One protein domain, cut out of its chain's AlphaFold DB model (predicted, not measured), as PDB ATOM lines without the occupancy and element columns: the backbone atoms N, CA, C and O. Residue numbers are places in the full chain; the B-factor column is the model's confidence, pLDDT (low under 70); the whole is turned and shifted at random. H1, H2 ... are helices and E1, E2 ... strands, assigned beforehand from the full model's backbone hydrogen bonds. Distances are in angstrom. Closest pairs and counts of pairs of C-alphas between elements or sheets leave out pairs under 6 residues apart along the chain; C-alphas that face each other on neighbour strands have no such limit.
ATOM      1  N   ARG A 261     -61.603  15.271 -44.277       76.56
ATOM      2  CA  ARG A 261     -62.053  14.619 -45.507       76.56
ATOM      3  C   ARG A 261     -62.434  15.638 -46.565       76.56
ATOM      4  O   ARG A 261     -63.108  16.621 -46.275       76.56
ATOM      5  N   ARG A 262     -62.056  15.365 -47.813       79.50
ATOM      6  CA  ARG A 262     -62.459  16.154 -48.987       79.50
ATOM      7  C   ARG A 262     -62.781  15.246 -50.161       79.50
ATOM      8  O   ARG A 262     -62.402  14.080 -50.163       79.50
ATOM      9  N   ARG A 263     -63.440  15.785 -51.182       76.81
ATOM     10  CA  ARG A 263     -63.455  15.161 -52.509       76.81
ATOM     11  C   ARG A 263     -62.414  15.840 -53.383       76.81
ATOM     12  O   ARG A 263     -62.284  17.060 -53.321       76.81
ATOM     13  N   ASP A 264     -61.655  15.060 -54.143       78.69
ATOM     14  CA  ASP A 264     -60.786  15.619 -55.176       78.69
ATOM     15  C   ASP A 264     -61.601  16.080 -56.399       78.69
ATOM     16  O   ASP A 264     -62.826  15.935 -56.451       78.69
ATOM     17  N   THR A 265     -60.919  16.644 -57.395       77.12
ATOM     18  CA  THR A 265     -61.533  17.117 -58.646       77.12
ATOM     19  C   THR A 265     -62.217  16.008 -59.447       77.12
ATOM     20  O   THR A 265     -63.066  16.301 -60.281       77.12
ATOM     21  N   ASN A 266     -61.882  14.747 -59.173       76.00
ATOM     22  CA  ASN A 266     -62.455  13.565 -59.810       76.00
ATOM     23  C   ASN A 266     -63.569  12.934 -58.951       76.00
ATOM     24  O   ASN A 266     -64.066  11.853 -59.263       76.00
ATOM     25  N   GLY A 267     -63.961  13.589 -57.851       72.94
ATOM     26  CA  GLY A 267     -65.007  13.138 -56.938       72.94
ATOM     27  C   GLY A 267     -64.577  12.045 -55.953       72.94
ATOM     28  O   GLY A 267     -65.405  11.615 -55.134       72.94
ATOM     29  N   ALA A 268     -63.312  11.610 -55.979       76.12
ATOM     30  CA  ALA A 268     -62.794  10.590 -55.075       76.12
ATOM     31  C   ALA A 268     -62.701  11.144 -53.651       76.12
ATOM     32  O   ALA A 268     -62.239  12.262 -53.427       76.12
ATOM     33  N   LEU A 269     -63.157  10.356 -52.674       79.75
ATOM     34  CA  LEU A 269     -63.074  10.742 -51.270       79.75
ATOM     35  C   LEU A 269     -61.625  10.593 -50.803       79.75
ATOM     36  O   LEU A 269     -61.037   9.526 -50.959       79.75
ATOM     37  N   GLN A 270     -61.083  11.645 -50.205       81.69
ATOM     38  CA  GLN A 270     -59.754  11.684 -49.618       81.69
ATOM     39  C   GLN A 270     -59.842  11.997 -48.127       81.69
ATOM     40  O   GLN A 270     -60.732  12.730 -47.699       81.69
ATOM     41  N   GLU A 271     -58.896  11.467 -47.362       80.31
ATOM     42  CA  GLU A 271     -58.647  11.784 -45.962       80.31
ATOM     43  C   GLU A 271     -57.221  12.332 -45.825       80.31
ATOM     44  O   GLU A 271     -56.284  11.797 -46.426       80.31
ATOM     45  N   PHE A 272     -57.051  13.426 -45.090       80.94
ATOM     46  CA  PHE A 272     -55.738  13.975 -44.799       80.94
ATOM     47  C   PHE A 272     -55.079  13.107 -43.734       80.94
ATOM     48  O   PHE A 272     -55.561  12.994 -42.609       80.94
ATOM     49  N   TRP A 273     -53.997  12.441 -44.112       76.19
ATOM     50  CA  TRP A 273     -53.385  11.388 -43.322       76.19
ATOM     51  C   TRP A 273     -51.902  11.665 -43.112       76.19
ATOM     52  O   TRP A 273     -51.217  12.190 -43.996       76.19
ATOM     53  N   ARG A 274     -51.410  11.290 -41.932       73.88
ATOM     54  CA  ARG A 274     -49.999  11.364 -41.574       73.88
ATOM     55  C   ARG A 274     -49.435   9.960 -41.593       73.88
ATOM     56  O   ARG A 274     -49.908   9.090 -40.865       73.88
ATOM     57  N   ASN A 275     -48.397   9.774 -42.392       64.31
ATOM     58  CA  ASN A 275     -47.666   8.530 -42.410       64.31
ATOM     59  C   ASN A 275     -46.817   8.365 -41.140       64.31
ATOM     60  O   ASN A 275     -46.514   9.343 -40.448       64.31
ATOM     61  N   PRO A 276     -46.392   7.139 -40.820       51.56
ATOM     62  CA  PRO A 276     -45.649   6.905 -39.588       51.56
ATOM     63  C   PRO A 276     -44.249   7.545 -39.546       51.56
ATOM     64  O   PRO A 276     -43.690   7.702 -38.462       51.56
ATOM     65  N   SER A 277     -43.710   7.985 -40.690       48.25
ATOM     66  CA  SER A 277     -42.486   8.796 -40.787       48.25
ATOM     67  C   SER A 277     -42.726  10.314 -40.706       48.25
ATOM     68  O   SER A 277     -41.782  11.091 -40.815       48.25
ATOM     69  N   GLY A 278     -43.967  10.754 -40.462       51.88
ATOM     70  CA  GLY A 278     -44.335  12.154 -40.232       51.88
ATOM     71  C   GLY A 278     -44.735  12.952 -41.478       51.88
ATOM     72  O   GLY A 278     -45.118  14.111 -41.341       51.88
ATOM     73  N   GLY A 279     -44.688  12.355 -42.669       58.72
ATOM     74  CA  GLY A 279     -45.175  12.954 -43.910       58.72
ATOM     75  C   GLY A 279     -46.700  13.026 -43.954       58.72
ATOM     76  O   GLY A 279     -47.384  12.055 -43.640       58.72
ATOM     77  N   GLU A 280     -47.239  14.168 -44.368       73.81
ATOM     78  CA  GLU A 280     -48.679  14.432 -44.401       73.81
ATOM     79  C   GLU A 280     -49.156  14.601 -45.838       73.81
ATOM     80  O   GLU A 280     -48.532  15.300 -46.639       73.81
ATOM     81  N   ARG A 281     -50.259  13.943 -46.188       76.31
ATOM     82  CA  ARG A 281     -50.844  14.038 -47.527       76.31
ATOM     83  C   ARG A 281     -52.313  13.670 -47.511       76.31
ATOM     84  O   ARG A 281     -52.777  12.885 -46.690       76.31
ATOM     85  N   TRP A 282     -53.033  14.180 -48.498       80.56
ATOM     86  CA  TRP A 282     -54.343  13.650 -48.837       80.56
ATOM     87  C   TRP A 282     -54.184  12.256 -49.442       80.56
ATOM     88  O   TRP A 282     -53.440  12.063 -50.404       80.56
ATOM     89  N   MET A 283     -54.865  11.280 -48.855       80.50
ATOM     90  CA  MET A 283     -54.897   9.900 -49.320       80.50
ATOM     91  C   MET A 283     -56.317   9.504 -49.660       80.50
ATOM     92  O   MET A 283     -57.252   9.915 -48.984       80.50
ATOM     93  N   ASN A 284     -56.489   8.696 -50.702       83.69
ATOM     94  CA  ASN A 284     -57.810   8.196 -51.055       83.69
ATOM     95  C   ASN A 284     -58.365   7.365 -49.898       83.69
ATOM     96  O   ASN A 284     -57.663   6.538 -49.330       83.69
ATOM     97  N   VAL A 285     -59.629   7.549 -49.551       82.31
ATOM     98  CA  VAL A 285     -60.321   6.605 -48.674       82.31
ATOM     99  C   VAL A 285     -60.602   5.351 -49.494       82.31
ATOM    100  O   VAL A 285     -60.947   5.440 -50.676       82.31
ATOM    101  N   TRP A 286     -60.419   4.181 -48.891       79.25
ATOM    102  CA  TRP A 286     -60.721   2.913 -49.546       79.25
ATOM    103  C   TRP A 286     -62.188   2.867 -49.997       79.25
ATOM    104  O   TRP A 286     -63.099   3.237 -49.251       79.25
ATOM    105  N   GLN A 287     -62.398   2.441 -51.239       74.75
ATOM    106  CA  GLN A 287     -63.678   2.356 -51.937       74.75
ATOM    107  C   GLN A 287     -63.691   1.080 -52.783       74.75
ATOM    108  O   GLN A 287     -62.639   0.591 -53.184       74.75
ATOM    109  N   GLU A 288     -64.870   0.559 -53.113       68.25
ATOM    110  CA  GLU A 288     -65.011  -0.580 -54.029       68.25
ATOM    111  C   GLU A 288     -64.790  -0.136 -55.488       68.25
ATOM    112  O   GLU A 288     -65.729   0.064 -56.254       68.25
ATOM    113  N   LYS A 289     -63.525   0.078 -55.865       72.06
ATOM    114  CA  LYS A 289     -63.083   0.395 -57.233       72.06
ATOM    115  C   LYS A 289     -61.771  -0.323 -57.565       72.06
ATOM    116  O   LYS A 289     -61.130  -0.886 -56.682       72.06
ATOM    117  N   SER A 290     -61.364  -0.300 -58.833       74.12
ATOM    118  CA  SER A 290     -60.067  -0.839 -59.259       74.12
ATOM    119  C   SER A 290     -58.917   0.063 -58.797       74.12
ATOM    120  O   SER A 290     -59.024   1.288 -58.884       74.12
ATOM    121  N   TYR A 291     -57.823  -0.551 -58.343       76.38
ATOM    122  CA  TYR A 291     -56.602   0.121 -57.890       76.38
ATOM    123  C   TYR A 291     -55.380  -0.435 -58.629       76.38
ATOM    124  O   TYR A 291     -55.341  -1.619 -58.972       76.38
ATOM    125  N   GLY A 292     -54.401   0.426 -58.892       76.69
ATOM    126  CA  GLY A 292     -53.116   0.076 -59.489       76.69
ATOM    127  C   GLY A 292     -52.063  -0.303 -58.447       76.69
ATOM    128  O   GLY A 292     -52.198  -0.004 -57.260       76.69
ATOM    129  N   HIS A 293     -50.990  -0.964 -58.890       79.00
ATOM    130  CA  HIS A 293     -49.841  -1.266 -58.032       79.00
ATOM    131  C   HIS A 293     -49.289   0.019 -57.394       79.00
ATOM    132  O   HIS A 293     -49.020   0.989 -58.099       79.00
ATOM    133  N   GLY A 294     -49.107   0.018 -56.074       70.56
ATOM    134  CA  GLY A 294     -48.613   1.169 -55.316       70.56
ATOM    135  C   GLY A 294     -49.683   2.197 -54.933       70.56
ATOM    136  O   GLY A 294     -49.358   3.163 -54.240       70.56
ATOM    137  N   ASP A 295     -50.951   2.000 -55.316       80.19
ATOM    138  CA  ASP A 295     -52.033   2.881 -54.879       80.19
ATOM    139  C   ASP A 295     -52.174   2.848 -53.360       80.19
ATOM    140  O   ASP A 295     -52.273   1.787 -52.741       80.19
ATOM    141  N   LEU A 296     -52.211   4.038 -52.763       80.31
ATOM    142  CA  LEU A 296     -52.285   4.219 -51.322       80.31
ATOM    143  C   LEU A 296     -53.681   4.674 -50.909       80.31
ATOM    144  O   LEU A 296     -54.190   5.688 -51.403       80.31
ATOM    145  N   VAL A 297     -54.263   3.964 -49.948       83.50
ATOM    146  CA  VAL A 297     -55.572   4.282 -49.380       83.50
ATOM    147  C   VAL A 297     -55.539   4.342 -47.862       83.50
ATOM    148  O   VAL A 297     -54.704   3.709 -47.224       83.50
ATOM    149  N   VAL A 298     -56.485   5.072 -47.286       80.69
ATOM    150  CA  VAL A 298     -56.831   4.977 -45.871       80.69
ATOM    151  C   VAL A 298     -58.059   4.087 -45.739       80.69
ATOM    152  O   VAL A 298     -59.104   4.353 -46.337       80.69
ATOM    153  N   HIS A 299     -57.945   3.037 -44.938       78.69
ATOM    154  CA  HIS A 299     -59.061   2.190 -44.549       78.69
ATOM    155  C   HIS A 299     -59.036   2.040 -43.030       78.69
ATOM    156  O   HIS A 299     -58.016   1.666 -42.466       78.69
ATOM    157  N   GLN A 300     -60.136   2.384 -42.354       70.38
ATOM    158  CA  GLN A 300     -60.226   2.300 -40.885       70.38
ATOM    159  C   GLN A 300     -59.068   3.040 -40.168       70.38
ATOM    160  O   GLN A 300     -58.543   2.567 -39.165       70.38
ATOM    161  N   GLY A 301     -58.650   4.192 -40.717       66.44
ATOM    162  CA  GLY A 301     -57.551   5.046 -40.232       66.44
ATOM    163  C   GLY A 301     -56.144   4.481 -40.368       66.44
ATOM    164  O   GLY A 301     -55.192   5.116 -39.916       66.44
ATOM    165  N   GLN A 302     -55.994   3.323 -41.003       74.69
ATOM    166  CA  GLN A 302     -54.703   2.757 -41.358       74.69
ATOM    167  C   GLN A 302     -54.429   2.983 -42.845       74.69
ATOM    168  O   GLN A 302     -55.335   2.928 -43.679       74.69
ATOM    169  N   GLY A 303     -53.170   3.273 -43.166       82.19
ATOM    170  CA  GLY A 303     -52.711   3.369 -44.545       82.19
ATOM    171  C   GLY A 303     -52.460   1.978 -45.118       82.19
ATOM    172  O   GLY A 303     -51.838   1.147 -44.458       82.19
ATOM    173  N   TYR A 304     -52.882   1.740 -46.355       87.94
ATOM    174  CA  TYR A 304     -52.587   0.521 -47.106       87.94
ATOM    175  C   TYR A 304     -52.079   0.869 -48.499       87.94
ATOM    176  O   TYR A 304     -52.576   1.809 -49.114       87.94
ATOM    177  N   GLY A 305     -51.122   0.090 -48.993       87.25
ATOM    178  CA  GLY A 305     -50.708   0.062 -50.391       87.25
ATOM    179  C   GLY A 305     -51.288  -1.157 -51.101       87.25
ATOM    180  O   GLY A 305     -51.320  -2.244 -50.522       87.25
ATOM    181  N   TYR A 306     -51.741  -0.998 -52.340       86.12
ATOM    182  CA  TYR A 306     -52.186  -2.118 -53.166       86.12
ATOM    183  C   TYR A 306     -51.010  -2.738 -53.925       86.12
ATOM    184  O   TYR A 306     -50.415  -2.099 -54.790       86.12
ATOM    185  N   ASP A 307     -50.674  -3.989 -53.627       83.12
ATOM    186  CA  ASP A 307     -49.678  -4.749 -54.375       83.12
ATOM    187  C   ASP A 307     -50.361  -5.544 -55.494       83.12
ATOM    188  O   ASP A 307     -50.910  -6.621 -55.258       83.12
ATOM    189  N   ALA A 308     -50.309  -5.040 -56.731       80.56
ATOM    190  CA  ALA A 308     -50.858  -5.757 -57.886       80.56
ATOM    191  C   ALA A 308     -50.107  -7.056 -58.242       80.56
ATOM    192  O   ALA A 308     -50.675  -7.902 -58.927       80.56
ATOM    193  N   GLY A 309     -48.859  -7.240 -57.791       82.44
ATOM    194  CA  GLY A 309     -48.111  -8.479 -58.024       82.44
ATOM    195  C   GLY A 309     -48.676  -9.649 -57.222       82.44
ATOM    196  O   GLY A 309     -48.657 -10.789 -57.681       82.44
ATOM    197  N   THR A 310     -49.242  -9.362 -56.047       86.25
ATOM    198  CA  THR A 310     -49.892 -10.357 -55.181       86.25
ATOM    199  C   THR A 310     -51.410 -10.188 -55.079       86.25
ATOM    200  O   THR A 310     -52.072 -11.008 -54.441       86.25
ATOM    201  N   SER A 311     -51.976  -9.158 -55.716       86.50
ATOM    202  CA  SER A 311     -53.378  -8.736 -55.600       86.50
ATOM    203  C   SER A 311     -53.830  -8.533 -54.147       86.50
ATOM    204  O   SER A 311     -54.951  -8.890 -53.779       86.50
ATOM    205  N   ARG A 312     -52.959  -7.982 -53.292       88.12
ATOM    206  CA  ARG A 312     -53.218  -7.821 -51.852       88.12
ATOM    207  C   ARG A 312     -53.073  -6.379 -51.395       88.12
ATOM    208  O   ARG A 312     -52.221  -5.633 -51.864       88.12
ATOM    209  N   TRP A 313     -53.887  -6.017 -50.408       88.75
ATOM    210  CA  TRP A 313     -53.674  -4.813 -49.615       88.75
ATOM    211  C   TRP A 313     -52.619  -5.092 -48.556       88.75
ATOM    212  O   TRP A 313     -52.756  -6.013 -47.751       88.75
ATOM    213  N   VAL A 314     -51.570  -4.285 -48.570       90.94
ATOM    214  CA  VAL A 314     -50.420  -4.404 -47.685       90.94
ATOM    215  C   VAL A 314     -50.402  -3.175 -46.774       90.94
ATOM    216  O   VAL A 314     -50.518  -2.057 -47.282       90.94
ATOM    217  N   PRO A 315     -50.294  -3.326 -45.444       89.50
ATOM    218  CA  PRO A 315     -50.277  -2.177 -44.545       89.50
ATOM    219  C   PRO A 315     -49.074  -1.278 -44.844       89.50
ATOM    220  O   PRO A 315     -47.974  -1.761 -45.118       89.50
ATOM    221  N   VAL A 316     -49.267   0.038 -44.774       86.12
ATOM    222  CA  VAL A 316     -48.149   0.985 -44.778       86.12
ATOM    223  C   VAL A 316     -47.353   0.786 -43.490       86.12
ATOM    224  O   VAL A 316     -47.935   0.722 -42.409       86.12
ATOM    225  N   TYR A 317     -46.034   0.665 -43.617       84.00
ATOM    226  CA  TYR A 317     -45.136   0.398 -42.500       84.00
ATOM    227  C   TYR A 317     -45.243   1.474 -41.415       84.00
ATOM    228  O   TYR A 317     -45.009   2.656 -41.678       84.00
ATOM    229  N   ASP A 318     -45.532   1.034 -40.192       81.69
ATOM    230  CA  ASP A 318     -45.538   1.839 -38.976       81.69
ATOM    231  C   ASP A 318     -44.499   1.320 -37.964       81.69
ATOM    232  O   ASP A 318     -44.682   0.233 -37.419       81.69
ATOM    233  N   PRO A 319     -43.433   2.080 -37.633       73.25
ATOM    234  CA  PRO A 319     -42.414   1.639 -36.682       73.25
ATOM    235  C   PRO A 319     -42.957   1.410 -35.263       73.25
ATOM    236  O   PRO A 319     -42.246   0.854 -34.428       73.25
ATOM    237  N   LYS A 320     -44.196   1.832 -34.965       74.81
ATOM    238  CA  LYS A 320     -44.880   1.584 -33.685       74.81
ATOM    239  C   LYS A 320     -45.769   0.341 -33.699       74.81
ATOM    240  O   LYS A 320     -46.220  -0.085 -32.636       74.81
ATOM    241  N   SER A 321     -46.033  -0.228 -34.871       75.19
ATOM    242  CA  SER A 321     -46.851  -1.427 -35.030       75.19
ATOM    243  C   SER A 321     -46.016  -2.696 -34.834       75.19
ATOM    244  O   SER A 321     -44.839  -2.758 -35.185       75.19
ATOM    245  N   GLN A 322     -46.631  -3.732 -34.260       81.88
ATOM    246  CA  GLN A 322     -45.984  -5.032 -34.081       81.88
ATOM    247  C   GLN A 322     -46.104  -5.857 -35.363       81.88
ATOM    248  O   GLN A 322     -47.152  -6.434 -35.649       81.88
ATOM    249  N   TYR A 323     -45.016  -5.928 -36.124       83.25
ATOM    250  CA  TYR A 323     -44.889  -6.808 -37.280       83.25
ATOM    251  C   TYR A 323     -43.959  -7.978 -36.960       83.25
ATOM    252  O   TYR A 323     -42.979  -7.820 -36.231       83.25
ATOM    253  N   THR A 324     -44.205  -9.146 -37.554       93.12
ATOM    254  CA  THR A 324     -43.137 -10.154 -37.658       93.12
ATOM    255  C   THR A 324     -42.129  -9.692 -38.709       93.12
ATOM    256  O   THR A 324     -42.517  -9.004 -39.655       93.12
ATOM    257  N   SER A 325     -40.856 -10.085 -38.596       89.19
ATOM    258  CA  SER A 325     -39.793  -9.623 -39.507       89.19
ATOM    259  C   SER A 325     -40.147  -9.779 -40.988       89.19
ATOM    260  O   SER A 325     -39.852  -8.887 -41.775       89.19
ATOM    261  N   ASN A 326     -40.849 -10.857 -41.348       93.94
ATOM    262  CA  ASN A 326     -41.232 -11.185 -42.725       93.94
ATOM    263  C   ASN A 326     -42.611 -10.644 -43.136       93.94
ATOM    264  O   ASN A 326     -43.086 -10.965 -44.223       93.94
ATOM    265  N   THR A 327     -43.284  -9.864 -42.283       93.62
ATOM    266  CA  THR A 327     -44.583  -9.280 -42.636       93.62
ATOM    267  C   THR A 327     -44.395  -8.340 -43.828       93.62
ATOM    268  O   THR A 327     -43.561  -7.437 -43.734       93.62
ATOM    269  N   PRO A 328     -45.129  -8.524 -44.936       93.69
ATOM    270  CA  PRO A 328     -45.080  -7.587 -46.045       93.69
ATOM    271  C   PRO A 328     -45.677  -6.249 -45.608       93.69
ATOM    272  O   PRO A 328     -46.752  -6.199 -45.006       93.69
ATOM    273  N   VAL A 329     -44.971  -5.169 -45.918       91.44
ATOM    274  CA  VAL A 329     -45.374  -3.788 -45.650       91.44
ATOM    275  C   VAL A 329     -45.122  -2.924 -46.885       91.44
ATOM    276  O   VAL A 329     -44.231  -3.212 -47.685       91.44
ATOM    277  N   SER A 330     -45.895  -1.851 -47.036       84.75
ATOM    278  CA  SER A 330     -45.605  -0.791 -47.999       84.75
ATOM    279  C   SER A 330     -44.778   0.303 -47.322       84.75
ATOM    280  O   SER A 330     -45.201   0.876 -46.318       84.75
ATOM    281  N   TYR A 331     -43.604   0.615 -47.858       76.38
ATOM    282  CA  TYR A 331     -42.733   1.686 -47.377       76.38
ATOM    283  C   TYR A 331     -42.369   2.595 -48.553       76.38
ATOM    284  O   TYR A 331     -41.711   2.167 -49.498       76.38
ATOM    285  N   TYR A 332     -42.858   3.840 -48.531       67.75
ATOM    286  CA  TYR A 332     -42.714   4.810 -49.632       67.75
ATOM    287  C   TYR A 332     -43.156   4.278 -51.013       67.75
ATOM    288  O   TYR A 332     -42.605   4.653 -52.041       67.75
ATOM    289  N   GLY A 333     -44.180   3.418 -51.046       66.44
ATOM    290  CA  GLY A 333     -44.706   2.830 -52.286       66.44
ATOM    291  C   GLY A 333     -43.985   1.559 -52.744       66.44
ATOM    292  O   GLY A 333     -44.483   0.888 -53.639       66.44
ATOM    293  N   ASN A 334     -42.880   1.181 -52.093       75.06
ATOM    294  CA  ASN A 334     -42.216  -0.104 -52.299       75.06
ATOM    295  C   ASN A 334     -42.785  -1.165 -51.352       75.06
ATOM    296  O   ASN A 334     -43.098  -0.868 -50.199       75.06
ATOM    297  N   PHE A 335     -42.879  -2.408 -51.819       84.56
ATOM    298  CA  PHE A 335     -43.324  -3.545 -51.015       84.56
ATOM    299  C   PHE A 335     -42.111  -4.336 -50.540       84.56
ATOM    300  O   PHE A 335     -41.302  -4.787 -51.345       84.56
ATOM    301  N   MET A 336     -41.968  -4.472 -49.226       90.75
ATOM    302  CA  MET A 336     -40.806  -5.103 -48.605       90.75
ATOM    303  C   MET A 336     -41.183  -5.777 -47.292       90.75
ATOM    304  O   MET A 336     -42.327  -5.710 -46.842       90.75
ATOM    305  N   THR A 337     -40.218  -6.441 -46.667       95.31
ATOM    306  CA  THR A 337     -40.414  -7.016 -45.335       95.31
ATOM    307  C   THR A 337     -40.392  -5.928 -44.260       95.31
ATOM    308  O   THR A 337     -39.710  -4.911 -44.398       95.31
ATOM    309  N   ALA A 338     -41.111  -6.136 -43.158       91.75
ATOM    310  CA  ALA A 338     -41.133  -5.188 -42.048       91.75
ATOM    311  C   ALA A 338     -39.739  -4.950 -41.443       91.75
ATOM    312  O   ALA A 338     -39.453  -3.833 -41.020       91.75
ATOM    313  N   ILE A 339     -38.860  -5.962 -41.434       93.25
ATOM    314  CA  ILE A 339     -37.471  -5.795 -40.977       93.25
ATOM    315  C   ILE A 339     -36.656  -4.913 -41.929       93.25
ATOM    316  O   ILE A 339     -35.882  -4.070 -41.479       93.25
ATOM    317  N   GLU A 340     -36.858  -5.047 -43.239       92.12
ATOM    318  CA  GLU A 340     -36.207  -4.188 -44.226       92.12
ATOM    319  C   GLU A 340     -36.699  -2.742 -44.106       92.12
ATOM    320  O   GLU A 340     -35.886  -1.820 -44.039       92.12
ATOM    321  N   ALA A 341     -38.014  -2.545 -43.984       85.69
ATOM    322  CA  ALA A 341     -38.601  -1.227 -43.767       85.69
ATOM    323  C   ALA A 341     -38.112  -0.588 -42.456       85.69
ATOM    324  O   ALA A 341     -37.808   0.603 -42.432       85.69
ATOM    325  N   HIS A 342     -37.963  -1.380 -41.389       86.44
ATOM    326  CA  HIS A 342     -37.397  -0.927 -40.117       86.44
ATOM    327  C   HIS A 342     -35.950  -0.455 -40.259       86.44
ATOM    328  O   HIS A 342     -35.599   0.625 -39.786       86.44
ATOM    329  N   ASN A 343     -35.117  -1.231 -40.956       87.12
ATOM    330  CA  ASN A 343     -33.726  -0.867 -41.201       87.12
ATOM    331  C   ASN A 343     -33.622   0.419 -42.030       87.12
ATOM    332  O   ASN A 343     -32.860   1.317 -41.674       87.12
ATOM    333  N   ARG A 344     -34.421   0.549 -43.099       81.94
ATOM    334  CA  ARG A 344     -34.466   1.769 -43.921       81.94
ATOM    335  C   ARG A 344     -34.943   2.980 -43.119       81.94
ATOM    336  O   ARG A 344     -34.329   4.041 -43.201       81.94
ATOM    337  N   PHE A 345     -35.978   2.807 -42.296       79.31
ATOM    338  CA  PHE A 345     -36.493   3.845 -41.406       79.31
ATOM    339  C   PHE A 345     -35.426   4.342 -40.422       79.31
ATOM    340  O   PHE A 345     -35.197   5.546 -40.342       79.31
ATOM    341  N   ASN A 346     -34.724   3.437 -39.734       79.44
ATOM    342  CA  ASN A 346     -33.679   3.809 -38.772       79.44
ATOM    343  C   ASN A 346     -32.474   4.501 -39.431       79.44
ATOM    344  O   ASN A 346     -31.793   5.295 -38.786       79.44
ATOM    345  N   ASN A 347     -32.229   4.220 -40.712       75.38
ATOM    346  CA  ASN A 347     -31.134   4.799 -41.486       75.38
ATOM    347  C   ASN A 347     -31.538   6.060 -42.277       75.38
ATOM    348  O   ASN A 347     -30.738   6.540 -43.079       75.38
ATOM    349  N   ASN A 348     -32.757   6.591 -42.091       69.25
ATOM    350  CA  ASN A 348     -33.314   7.709 -42.872       69.25
ATOM    351  C   ASN A 348     -33.251   7.495 -44.401       69.25
ATOM    352  O   ASN A 348     -33.051   8.434 -45.174       69.25
TER     353      ASN A 348
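Overview. This is residues 261 to 348 of the 351 residues of an uncharacterized protein of Burkholderia cepacia (UniProt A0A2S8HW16). A strongly twisted six-strand sheet runs from E1 at one end of the domain to E5 and E6, where the hairpin E7 and E8 packs on it with crossed strands, a small sandwich only partly face to face. H1 packs on that hairpin, mainly on E7, at the end away from E1. Two meanders, each strand the antiparallel neighbour of the one before, make the mixed sheet, in order E1 E2 E3 E4 E5 E6; E3 and E4 join them in parallel. The printed part has 88 residues with eight named strands, then one named helix, mostly strand; it is compact, with a radius of gyration of the C-alphas of 13.1 A and spans of 38 by 28 by 19 A.

Along the chain. E1 is residues 261 to 263, from C-alpha 261 at (-62.053, 14.619, -45.507). E2, 269 to 274, is 16.3 A long; E3, 280 to 285, 14.7 A. E4 is 296 to 299, E5 302 to 307 at 15.8 A, and E6 312 to 315. E7 is 328 to 331 and E8 334 to 337. H1, 338 to 346, is 12.1 A long and ends at C-alpha 346, (-33.679, 3.809, -38.772).

Arrangement. Pairing is staggered: E3 pairs with E2 over residues 280 to 284 and with E4 over 284 to 285, N 298 and O 284 being 2.8 A apart. In the hairpins, N 270 and O 262 are 2.8 A apart for E1 and E2, N 273 and O 281 2.9 A for E2 and E3, N 304 and O 297 2.8 A for E4 and E5, N 305 and O 314 2.8 A for E5 and E6, and N 331 and O 334 2.8 A for E7 and E8. The sandwich's strands stand at 86 degrees; the closest C-alphas of E6 and E7, Pro 315 and Val 329, are 5.3 A apart. Those of E7 and H1, Val 329 and Ala 338, are 5.7 A apart. In H1 every O i to N i+4 pair is within hydrogen-bond range.

Size, cuts and confidence. The C-alphas farthest apart, Thr 265 and Ser 325, are 39.4 A apart. The printed part has no cut. E6 to E7, residues 316 to 327, is a long link. Ten residues are under pLDDT 70, among them 275 to 279.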